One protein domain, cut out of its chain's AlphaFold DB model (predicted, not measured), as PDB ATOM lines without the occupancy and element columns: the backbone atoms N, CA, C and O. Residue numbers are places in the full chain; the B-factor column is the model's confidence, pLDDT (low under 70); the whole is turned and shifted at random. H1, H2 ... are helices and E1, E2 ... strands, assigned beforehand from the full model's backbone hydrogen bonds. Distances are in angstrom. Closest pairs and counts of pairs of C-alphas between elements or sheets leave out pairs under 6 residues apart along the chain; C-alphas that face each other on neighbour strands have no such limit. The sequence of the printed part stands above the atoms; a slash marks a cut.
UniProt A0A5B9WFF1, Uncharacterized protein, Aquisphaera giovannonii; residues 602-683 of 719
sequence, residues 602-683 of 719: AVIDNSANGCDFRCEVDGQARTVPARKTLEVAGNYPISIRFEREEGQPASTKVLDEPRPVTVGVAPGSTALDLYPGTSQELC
ATOM      1  N   ALA A 602      43.855  39.986  44.024       97.56
ATOM      2  CA  ALA A 602      43.429  41.219  43.398       97.56
ATOM      3  C   ALA A 602      41.912  41.315  43.424       97.56
ATOM      4  O   ALA A 602      41.208  40.314  43.291       97.56
ATOM      5  N   VAL A 603      41.421  42.539  43.571       98.19
ATOM      6  CA  VAL A 603      40.004  42.856  43.409       98.19
ATOM      7  C   VAL A 603      39.882  43.695  42.154       98.19
ATOM      8  O   VAL A 603      40.345  44.831  42.134       98.19
ATOM      9  N   ILE A 604      39.298  43.131  41.102       98.12
ATOM     10  CA  ILE A 604      39.010  43.852  39.863       98.12
ATOM     11  C   ILE A 604      37.671  44.557  40.053       98.12
ATOM     12  O   ILE A 604      36.616  43.922  40.066       98.12
ATOM     13  N   ASP A 605      37.718  45.867  40.242       97.50
ATOM     14  CA  ASP A 605      36.573  46.716  40.512       97.50
ATOM     15  C   ASP A 605      36.007  47.318  39.219       97.50
ATOM     16  O   ASP A 605      36.596  48.210  38.609       97.50
ATOM     17  N   ASN A 606      34.838  46.819  38.810       95.81
ATOM     18  CA  ASN A 606      34.044  47.313  37.685       95.81
ATOM     19  C   ASN A 606      32.754  48.010  38.181       95.81
ATOM     20  O   ASN A 606      31.775  48.144  37.442       95.81
ATOM     21  N   SER A 607      32.713  48.443  39.448       94.44
ATOM     22  CA  SER A 607      31.512  49.008  40.079       94.44
ATOM     23  C   SER A 607      31.088  50.358  39.483       94.44
ATOM     24  O   SER A 607      29.894  50.670  39.413       94.44
ATOM     25  N   ALA A 608      32.037  51.146  38.976       90.44
ATOM     26  CA  ALA A 608      31.754  52.407  38.291       90.44
ATOM     27  C   ALA A 608      31.362  52.249  36.812       90.44
ATOM     28  O   ALA A 608      30.854  53.206  36.223       90.44
ATOM     29  N   ASN A 609      31.524  51.063  36.224       90.50
ATOM     30  CA  ASN A 609      31.231  50.828  34.816       90.50
ATOM     31  C   ASN A 609      29.800  50.314  34.606       90.50
ATOM     32  O   ASN A 609      29.338  49.396  35.288       90.50
ATOM     33  N   GLY A 610      29.095  50.901  33.638       87.38
ATOM     34  CA  GLY A 610      27.768  50.458  33.208       87.38
ATOM     35  C   GLY A 610      27.770  49.214  32.313       87.38
ATOM     36  O   GLY A 610      26.694  48.704  32.015       87.38
ATOM     37  N   CYS A 611      28.944  48.735  31.893       89.00
ATOM     38  CA  CYS A 611      29.109  47.574  31.018       89.00
ATOM     39  C   CYS A 611      29.906  46.451  31.694       89.00
ATOM     40  O   CYS A 611      30.699  46.691  32.607       89.00
ATOM     41  N   ASP A 612      29.720  45.227  31.203       93.75
ATOM     42  CA  ASP A 612      30.549  44.083  31.579       93.75
ATOM     43  C   ASP A 612      32.002  44.299  31.141       93.75
ATOM     44  O   ASP A 612      32.268  44.725  30.015       93.75
ATOM     45  N   PHE A 613      32.941  43.944  32.014       95.50
ATOM     46  CA  PHE A 613      34.366  43.926  31.716       95.50
ATOM     47  C   PHE A 613      34.843  42.489  31.492       95.50
ATOM     48  O   PHE A 613      34.865  41.659  32.400       95.50
ATOM     49  N   ARG A 614      35.216  42.189  30.255       96.00
ATOM     50  CA  ARG A 614      35.738  40.908  29.783       96.00
ATOM     51  C   ARG A 614      37.261  40.931  29.817       96.00
ATOM     52  O   ARG A 614      37.908  41.817  29.254       96.00
ATOM     53  N   CYS A 615      37.840  39.942  30.477       96.69
ATOM     54  CA  CYS A 615      39.283  39.797  30.612       96.69
ATOM     55  C   CYS A 615      39.680  38.319  30.675       96.69
ATOM     56  O   CYS A 615      38.848  37.432  30.835       96.69
ATOM     57  N   GLU A 616      40.967  38.038  30.553       96.56
ATOM     58  CA  GLU A 616      41.582  36.781  30.944       96.56
ATOM     59  C   GLU A 616      42.325  37.020  32.253       96.56
ATOM     60  O   GLU A 616      43.233  37.851  32.302       96.56
ATOM     61  N   VAL A 617      41.968  36.281  33.300       96.81
ATOM     62  CA  VAL A 617      42.743  36.242  34.544       96.81
ATOM     63  C   VAL A 617      43.476  34.918  34.589       96.81
ATOM     64  O   VAL A 617      42.857  33.855  34.526       96.81
ATOM     65  N   ASP A 618      44.802  34.978  34.615       95.12
ATOM     66  CA  ASP A 618      45.681  33.809  34.577       95.12
ATOM     67  C   ASP A 618      45.361  32.849  33.415       95.12
ATOM     68  O   ASP A 618      45.539  31.634  33.496       95.12
ATOM     69  N   GLY A 619      44.949  33.423  32.275       93.88
ATOM     70  CA  GLY A 619      44.631  32.704  31.032       93.88
ATOM     71  C   GLY A 619      43.261  32.047  31.025       93.88
ATOM     72  O   GLY A 619      42.909  31.392  30.050       93.88
ATOM     73  N   GLN A 620      42.486  32.215  32.091       95.38
ATOM     74  CA  GLN A 620      41.087  31.832  32.119       95.38
ATOM     75  C   GLN A 620      40.244  33.041  31.741       95.38
ATOM     76  O   GLN A 620      40.337  34.085  32.386       95.38
ATOM     77  N   ALA A 621      39.406  32.900  30.717       96.19
ATOM     78  CA  ALA A 621      38.429  33.925  30.376       96.19
ATOM     79  C   ALA A 621      37.478  34.169  31.562       96.19
ATOM     80  O   ALA A 621      36.943  33.231  32.162       96.19
ATOM     81  N   ARG A 622      37.281  35.437  31.909       97.50
ATOM     82  CA  ARG A 622      36.438  35.921  33.001       97.50
ATOM     83  C   ARG A 622      35.629  37.125  32.528       97.50
ATOM     84  O   ARG A 622      36.077  37.926  31.709       97.50
ATOM     85  N   THR A 623      34.451  37.275  33.116       97.19
ATOM     86  CA  THR A 623      33.620  38.469  32.971       97.19
ATOM     87  C   THR A 623      33.392  39.042  34.357       97.19
ATOM     88  O   THR A 623      32.908  38.334  35.238       97.19
ATOM     89  N   VAL A 624      33.738  40.311  34.551       97.19
ATOM     90  CA  VAL A 624      33.342  41.109  35.710       97.19
ATOM     91  C   VAL A 624      32.070  41.850  35.307       97.19
ATOM     92  O   VAL A 624      32.151  42.749  34.466       97.19
ATOM     93  N   PRO A 625      30.887  41.471  35.822       95.94
ATOM     94  CA  PRO A 625      29.643  42.093  35.388       95.94
ATOM     95  C   PRO A 625      29.640  43.607  35.619       95.94
ATOM     96  O   PRO A 625      30.370  44.124  36.475       95.94
ATOM     97  N   ALA A 626      28.797  44.322  34.878       92.31
ATOM     98  CA  ALA A 626      28.532  45.734  35.128       92.31
ATOM     99  C   ALA A 626      28.204  45.971  36.611       92.31
ATOM    100  O   ALA A 626      27.437  45.221  37.222       92.31
ATOM    101  N   ARG A 627      28.762  47.037  37.192       92.50
ATOM    102  CA  ARG A 627      28.519  47.432  38.590       92.50
ATOM    103  C   ARG A 627      28.944  46.389  39.644       92.50
ATOM    104  O   ARG A 627      28.440  46.421  40.768       92.50
ATOM    105  N   LYS A 628      29.847  45.459  39.316       96.94
ATOM    106  CA  LYS A 628      30.333  44.403  40.227       96.94
ATOM    107  C   LYS A 628      31.855  44.404  40.361       96.94
ATOM    108  O   LYS A 628      32.561  45.079  39.618       96.94
ATOM    109  N   THR A 629      32.343  43.636  41.328       97.50
ATOM    110  CA  THR A 629      33.764  43.356  41.539       97.50
ATOM    111  C   THR A 629      34.039  41.867  41.318       97.50
ATOM    112  O   THR A 629      33.130  41.038  41.426       97.50
ATOM    113  N   LEU A 630      35.283  41.519  40.994       98.12
ATOM    114  CA  LEU A 630      35.763  40.139  40.931       98.12
ATOM    115  C   LEU A 630      37.014  39.999  41.794       98.12
ATOM    116  O   LEU A 630      38.029  40.637  41.521       98.12
ATOM    117  N   GLU A 631      36.946  39.142  42.806       98.00
ATOM    118  CA  GLU A 631      38.108  38.769  43.611       98.00
ATOM    119  C   GLU A 631      38.820  37.575  42.980       98.00
ATOM    120  O   GLU A 631      38.196  36.579  42.604       98.00
ATOM    121  N   VAL A 632      40.137  37.680  42.862       97.75
ATOM    122  CA  VAL A 632      41.001  36.626  42.333       97.75
ATOM    123  C   VAL A 632      42.190  36.445  43.261       97.75
ATOM    124  O   VAL A 632      42.692  37.410  43.834       97.75
ATOM    125  N   ALA A 633      42.630  35.204  43.431       97.31
ATOM    126  CA  ALA A 633      43.773  34.871  44.266       97.31
ATOM    127  C   ALA A 633      44.574  33.729  43.644       97.31
ATOM    128  O   ALA A 633      44.015  32.858  42.973       97.31
ATOM    129  N   GLY A 634      45.880  33.724  43.887       96.62
ATOM    130  CA  GLY A 634      46.796  32.754  43.310       96.62
ATOM    131  C   GLY A 634      48.139  32.690  44.033       96.62
ATOM    132  O   GLY A 634      48.498  33.551  44.834       96.62
ATOM    133  N   ASN A 635      48.903  31.645  43.717       97.12
ATOM    134  CA  ASN A 635      50.277  31.456  44.204       97.12
ATOM    135  C   ASN A 635      51.330  32.074  43.260       97.12
ATOM    136  O   ASN A 635      52.532  31.904  43.474       97.12
ATOM    137  N   TYR A 636      50.881  32.750  42.201       97.50
ATOM    138  CA  TYR A 636      51.699  33.468  41.224       97.50
ATOM    139  C   TYR A 636      51.186  34.900  41.062       97.50
ATOM    140  O   TYR A 636      50.006  35.129  41.342       97.50
ATOM    141  N   PRO A 637      52.035  35.845  40.609       97.12
ATOM    142  CA  PRO A 637      51.590  37.180  40.237       97.12
ATOM    143  C   PRO A 637      50.393  37.108  39.291       97.12
ATOM    144  O   PRO A 637      50.439  36.399  38.281       97.12
ATOM    145  N   ILE A 638      49.329  37.839  39.620       97.50
ATOM    146  CA  ILE A 638      48.067  37.758  38.887       97.50
ATOM    147  C   ILE A 638      48.235  38.459  37.542       97.50
ATOM    148  O   ILE A 638      48.563  39.646  37.481       97.50
ATOM    149  N   SER A 639      47.999  37.730  36.456       96.62
ATOM    150  CA  SER A 639      48.038  38.253  35.094       96.62
ATOM    151  C   SER A 639      46.628  38.570  34.623       96.62
ATOM    152  O   SER A 639      45.806  37.667  34.497       96.62
ATOM    153  N   ILE A 640      46.366  39.837  34.305       97.31
ATOM    154  CA  ILE A 640      45.086  40.291  33.763       97.31
ATOM    155  C   ILE A 640      45.315  40.777  32.336       97.31
ATOM    156  O   ILE A 640      46.041  41.747  32.121       97.31
ATOM    157  N   ARG A 641      44.701  40.113  31.358       96.00
ATOM    158  CA  ARG A 641      44.768  40.492  29.944       96.00
ATOM    159  C   ARG A 641      43.387  40.878  29.432       96.00
ATOM    160  O   ARG A 641      42.419  40.185  29.708       96.00
ATOM    161  N   PHE A 642      43.261  41.982  28.712       96.31
ATOM    162  CA  PHE A 642      41.968  42.476  28.231       96.31
ATOM    163  C   PHE A 642      42.140  43.334  26.982       96.31
ATOM    164  O   PHE A 642      43.176  43.963  26.786       96.31
ATOM    165  N   GLU A 643      41.126  43.390  26.129       93.69
ATOM    166  CA  GLU A 643      41.122  44.324  25.001       93.69
ATOM    167  C   GLU A 643      40.710  45.710  25.493       93.69
ATOM    168  O   GLU A 643      39.681  45.848  26.157       93.69
ATOM    169  N   ARG A 644      41.531  46.731  25.210       90.50
ATOM    170  CA  ARG A 644      41.245  48.112  25.633       90.50
ATOM    171  C   ARG A 644      40.112  48.741  24.830       90.50
ATOM    172  O   ARG A 644      39.375  49.579  25.342       90.50
ATOM    173  N   GLU A 645      40.032  48.352  23.563       84.38
ATOM    174  CA  GLU A 645      39.094  48.828  22.559       84.38
ATOM    175  C   GLU A 645      39.074  47.814  21.404       84.38
ATOM    176  O   GLU A 645      40.074  47.132  21.161       84.38
ATOM    177  N   GLU A 646      37.952  47.713  20.693       78.81
ATOM    178  CA  GLU A 646      37.833  46.842  19.524       78.81
ATOM    179  C   GLU A 646      38.902  47.191  18.471       78.81
ATOM    180  O   GLU A 646      39.025  48.337  18.034       78.81
ATOM    181  N   GLY A 647      39.710  46.196  18.092       79.44
ATOM    182  CA  GLY A 647      40.798  46.344  17.120       79.44
ATOM    183  C   GLY A 647      42.132  46.844  17.690       79.44
ATOM    184  O   GLY A 647      43.130  46.830  16.967       79.44
ATOM    185  N   GLN A 648      42.200  47.240  18.966       85.00
ATOM    186  CA  GLN A 648      43.476  47.533  19.627       85.00
ATOM    187  C   GLN A 648      44.139  46.262  20.176       85.00
ATOM    188  O   GLN A 648      43.448  45.305  20.531       85.00
ATOM    189  N   PRO A 649      45.484  46.226  20.276       88.56
ATOM    190  CA  PRO A 649      46.163  45.103  20.904       88.56
ATOM    191  C   PRO A 649      45.692  44.935  22.353       88.56
ATOM    192  O   PRO A 649      45.525  45.908  23.091       88.56
ATOM    193  N   ALA A 650      45.490  43.680  22.758       92.62
ATOM    194  CA  ALA A 650      45.143  43.355  24.133       92.62
ATOM    195  C   ALA A 650      46.223  43.868  25.092       92.62
ATOM    196  O   ALA A 650      47.416  43.641  24.880       92.62
ATOM    197  N   SER A 651      45.787  44.516  26.165       95.19
ATOM    198  CA  SER A 651      46.647  44.966  27.243       95.19
ATOM    199  C   SER A 651      46.836  43.858  28.267       95.19
ATOM    200  O   SER A 651      45.876  43.175  28.611       95.19
ATOM    201  N   THR A 652      48.056  43.672  28.756       96.62
ATOM    202  CA  THR A 652      48.413  42.724  29.812       96.62
ATOM    203  C   THR A 652      48.995  43.475  31.000       96.62
ATOM    204  O   THR A 652      50.018  44.152  30.890       96.62
ATOM    205  N   LYS A 653      48.362  43.316  32.160       96.94
ATOM    206  CA  LYS A 653      48.827  43.830  33.451       96.94
ATOM    207  C   LYS A 653      49.219  42.666  34.347       96.94
ATOM    208  O   LYS A 653      48.590  41.607  34.309       96.94
ATOM    209  N   VAL A 654      50.258  42.865  35.149       96.88
ATOM    210  CA  VAL A 654      50.720  41.883  36.133       96.88
ATOM    211  C   VAL A 654      50.732  42.539  37.501       96.88
ATOM    212  O   VAL A 654      51.285  43.625  37.661       96.88
ATOM    213  N   LEU A 655      50.099  41.880  38.465       96.38
ATOM    214  CA  LEU A 655      50.037  42.308  39.855       96.38
ATOM    215  C   LEU A 655      50.973  41.423  40.675       96.38
ATOM    216  O   LEU A 655      50.685  40.252  40.921       96.38
ATOM    217  N   ASP A 656      52.110  41.993  41.059       94.62
ATOM    218  CA  ASP A 656      53.151  41.376  41.886       94.62
ATOM    219  C   ASP A 656      52.919  41.579  43.393       94.62
ATOM    220  O   ASP A 656      53.709  41.116  44.213       94.62
ATOM    221  N   GLU A 657      51.818  42.229  43.770       94.44
ATOM    222  CA  GLU A 657      51.427  42.474  45.156       94.44
ATOM    223  C   GLU A 657      49.899  42.456  45.309       94.44
ATOM    224  O   GLU A 657      49.191  42.828  44.365       94.44
ATOM    225  N   PRO A 658      49.378  42.088  46.495       96.44
ATOM    226  CA  PRO A 658      47.956  42.177  46.782       96.44
ATOM    227  C   PRO A 658      47.431  43.612  46.687       96.44
ATOM    228  O   PRO A 658      47.838  44.469  47.471       96.44
ATOM    229  N   ARG A 659      46.528  43.897  45.740       96.88
ATOM    230  CA  ARG A 659      45.912  45.230  45.613       96.88
ATOM    231  C   ARG A 659      44.590  45.228  44.835       96.88
ATOM    232  O   ARG A 659      44.432  44.438  43.902       96.88
ATOM    233  N   PRO A 660      43.652  46.133  45.164       97.31
ATOM    234  CA  PRO A 660      42.510  46.409  44.307       97.31
ATOM    235  C   PRO A 660      42.949  47.164  43.045       97.31
ATOM    236  O   PRO A 660      43.894  47.962  43.065       97.31
ATOM    237  N   VAL A 661      42.244  46.913  41.947       97.56
ATOM    238  CA  VAL A 661      42.412  47.611  40.674       97.56
ATOM    239  C   VAL A 661      41.051  48.010  40.128       97.56
ATOM    240  O   VAL A 661      40.115  47.222  40.155       97.56
ATOM    241  N   THR A 662      40.939  49.219  39.599       96.69
ATOM    242  CA  THR A 662      39.701  49.759  39.036       96.69
ATOM    243  C   THR A 662      39.747  49.743  37.520       96.69
ATOM    244  O   THR A 662      40.736  50.161  36.914       96.69
ATOM    245  N   VAL A 663      38.650  49.300  36.911       96.12
ATOM    246  CA  VAL A 663      38.400  49.394  35.474       96.12
ATOM    247  C   VAL A 663      37.931  50.814  35.158       96.12
ATOM    248  O   VAL A 663      36.886  51.251  35.640       96.12
ATOM    249  N   GLY A 664      38.698  51.551  34.356       94.06
ATOM    250  CA  GLY A 664      38.478  52.982  34.157       94.06
ATOM    251  C   GLY A 664      38.921  53.509  32.799       94.06
ATOM    252  O   GLY A 664      39.600  52.826  32.032       94.06
ATOM    253  N   VAL A 665      38.572  54.763  32.520       91.75
ATOM    254  CA  VAL A 665      39.118  55.547  31.405       91.75
ATOM    255  C   VAL A 665      39.806  56.786  31.985       91.75
ATOM    256  O   VAL A 665      39.164  57.612  32.641       91.75
ATOM    257  N   ALA A 666      41.119  56.914  31.769       88.38
ATOM    258  CA  ALA A 666      41.875  58.092  32.189       88.38
ATOM    259  C   ALA A 666      41.419  59.341  31.429       88.38
ATOM    260  O   ALA A 666      41.048  59.254  30.253       88.38
ATOM    261  N   PRO A 667      41.542  60.536  32.030       78.44
ATOM    262  CA  PRO A 667      41.302  61.781  31.319       78.44
ATOM    263  C   PRO A 667      42.178  61.903  30.067       78.44
ATOM    264  O   PRO A 667      43.351  62.242  30.137       78.44
ATOM    265  N   GLY A 668      41.567  61.743  28.889       77.69
ATOM    266  CA  GLY A 668      42.212  61.988  27.584       77.69
ATOM    267  C   GLY A 668      42.551  60.718  26.838       77.69
ATOM    268  O   GLY A 668      42.902  60.782  25.667       77.69
ATOM    269  N   SER A 669      42.367  59.583  27.501       83.81
ATOM    270  CA  SER A 669      42.222  58.301  26.845       83.81
ATOM    271  C   SER A 669      40.772  58.120  26.396       83.81
ATOM    272  O   SER A 669      39.844  58.547  27.083       83.81
ATOM    273  N   THR A 670      40.571  57.459  25.260       80.38
ATOM    274  CA  THR A 670      39.287  56.848  24.872       80.38
ATOM    275  C   THR A 670      39.243  55.357  25.217       80.38
ATOM    276  O   THR A 670      38.190  54.728  25.121       80.38
ATOM    277  N   ALA A 671      40.389  54.800  25.613       89.62
ATOM    278  CA  ALA A 671      40.615  53.388  25.846       89.62
ATOM    279  C   ALA A 671      40.454  53.033  27.329       89.62
ATOM    280  O   ALA A 671      40.891  53.782  28.215       89.62
ATOM    281  N   LEU A 672      39.855  51.868  27.575       92.75
ATOM    282  CA  LEU A 672      39.743  51.267  28.900       92.75
ATOM    283  C   LEU A 672      41.123  50.820  29.391       92.75
ATOM    284  O   LEU A 672      41.910  50.272  28.618       92.75
ATOM    285  N   ASP A 673      41.402  51.004  30.677       96.12
ATOM    286  CA  ASP A 673      42.606  50.473  31.317       96.12
ATOM    287  C   ASP A 673      42.331  50.091  32.787       96.12
ATOM    288  O   ASP A 673      41.236  50.323  33.312       96.12
ATOM    289  N   LEU A 674      43.321  49.488  33.447       96.81
ATOM    290  CA  LEU A 674      43.303  49.154  34.869       96.81
ATOM    291  C   LEU A 674      44.169  50.127  35.663       96.81
ATOM    292  O   LEU A 674      45.319  50.386  35.305       96.81
ATOM    293  N   TYR A 675      43.633  50.611  36.776       96.56
ATOM    294  CA  TYR A 675      44.257  51.625  37.621       96.56
ATOM    295  C   TYR A 675      44.354  51.117  39.059       96.56
ATOM    296  O   TYR A 675      43.440  50.429  39.513       96.56
ATOM    297  N   PRO A 676      45.434  51.415  39.793       95.88
ATOM    298  CA  PRO A 676      45.577  50.974  41.177       95.88
ATOM    299  C   PRO A 676      44.597  51.718  42.098       95.88
ATOM    300  O   PRO A 676      44.577  52.945  42.079       95.88
ATOM    301  N   GLY A 677      43.836  50.989  42.921       93.69
ATOM    302  CA  GLY A 677      42.847  51.554  43.852       93.69
ATOM    303  C   GLY A 677      41.414  51.106  43.558       93.69
ATOM    304  O   GLY A 677      41.181  50.237  42.711       93.69
ATOM    305  N   THR A 678      40.453  51.692  44.271       92.62
ATOM    306  CA  THR A 678      39.014  51.406  44.122       92.62
ATOM    307  C   THR A 678      38.271  52.517  43.377       92.62
ATOM    308  O   THR A 678      38.685  53.680  43.365       92.62
ATOM    309  N   SER A 679      37.110  52.195  42.800       86.00
ATOM    310  CA  SER A 679      36.276  53.158  42.072       86.00
ATOM    311  C   SER A 679      35.844  54.328  42.952       86.00
ATOM    312  O   SER A 679      35.652  55.435  42.460       86.00
ATOM    313  N   GLN A 680      35.701  54.110  44.263       85.00
ATOM    314  CA  GLN A 680      35.330  55.168  45.204       85.00
ATOM    315  C   GLN A 680      36.425  56.228  45.367       85.00
ATOM    316  O   GLN A 680      36.104  57.389  45.612       85.00
ATOM    317  N   GLU A 681      37.690  55.833  45.223       84.31
ATOM    318  CA  GLU A 681      38.855  56.714  45.346       84.31
ATOM    319  C   GLU A 681      39.161  57.425  44.027       84.31
ATOM    320  O   GLU A 681      39.593  58.581  44.015       84.31
ATOM    321  N   LEU A 682      38.953  56.730  42.906       84.44
ATOM    322  CA  LEU A 682      39.446  57.176  41.608       84.44
ATOM    323  C   LEU A 682      38.373  57.784  40.709       84.44
ATOM    324  O   LEU A 682      38.695  58.673  39.921       84.44
ATOM    325  N   CYS A 683      37.122  57.321  40.768       82.31
ATOM    326  CA  CYS A 683      36.099  57.790  39.840       82.31
ATOM    327  C   CYS A 683      35.565  59.159  40.251       82.31
ATOM    328  O   CYS A 683      35.264  59.421  41.419       82.31
TER     329      CYS A 683
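What this domain is: This is residues 602 to 683 of the 719 residues of an uncharacterized protein of Aquisphaera giovannonii (UniProt A0A5B9WFF1). Two strongly twisted sheets of four strands pack face to face as a sandwich, with the short helix H1 on the sheet E4 E1 E7 E8 near the last printed residue. The printed part has 82 residues, with eight named strands followed by one named helix, and its class is mostly strand. One sheet runs E4 E1 E7 E8 and is mixed; the other runs E3 E2 E5 E6, antiparallel throughout. The whole is compact, with a radius of gyration of the C-alphas of 11.8 A and spans of 35 by 30 by 21 A.

Where its parts are: E1, residues 602 to 605, begins at C-alpha 602 (43.429, 41.219, 43.398). E2 is residues 613 to 617 and E3 620 to 624. E4, 629 to 634, and E5, 638 to 643, each measure 16.9 A; E6, 650 to 655, measures 16.5 A and E7, 659 to 664, 15.7 A. E8 is residues 673 to 676. H1, 679 to 682, ends at C-alpha 682 (39.446, 57.176, 41.608).

How they stand to each other: E1 is antiparallel to E4, with N 602 and O 632 2.8 A apart, and parallel to E7, with N 605 and O 661 2.8 A apart. The hairpin E7 and E8 has N 662 and O 675 at 2.8 A. In the other sheet, E2 pairs with E3, a hairpin with N 615 and O 622 at 2.9 A, and with E5, with N 616 and O 641 at 2.7 A. E5 and E6 form a hairpin, with N 640 and O 653 at 2.8 A. The facing parts of the sheets are 9.5 A centre to centre. H1 has a height of 8.5 A over its sheet; its closest C-alpha pair with E7 is Ser 679 and Thr 662, 5.7 A. H1 is too short for an O i to N i+4 pair, and its one O i to N i+3 pair is out of range.

The domain as a whole: The C-alphas farthest apart, of Asn 635 and Gly 668, are 35.7 A apart. The printed part has no cut and no long link. No printed residue is under pLDDT 70.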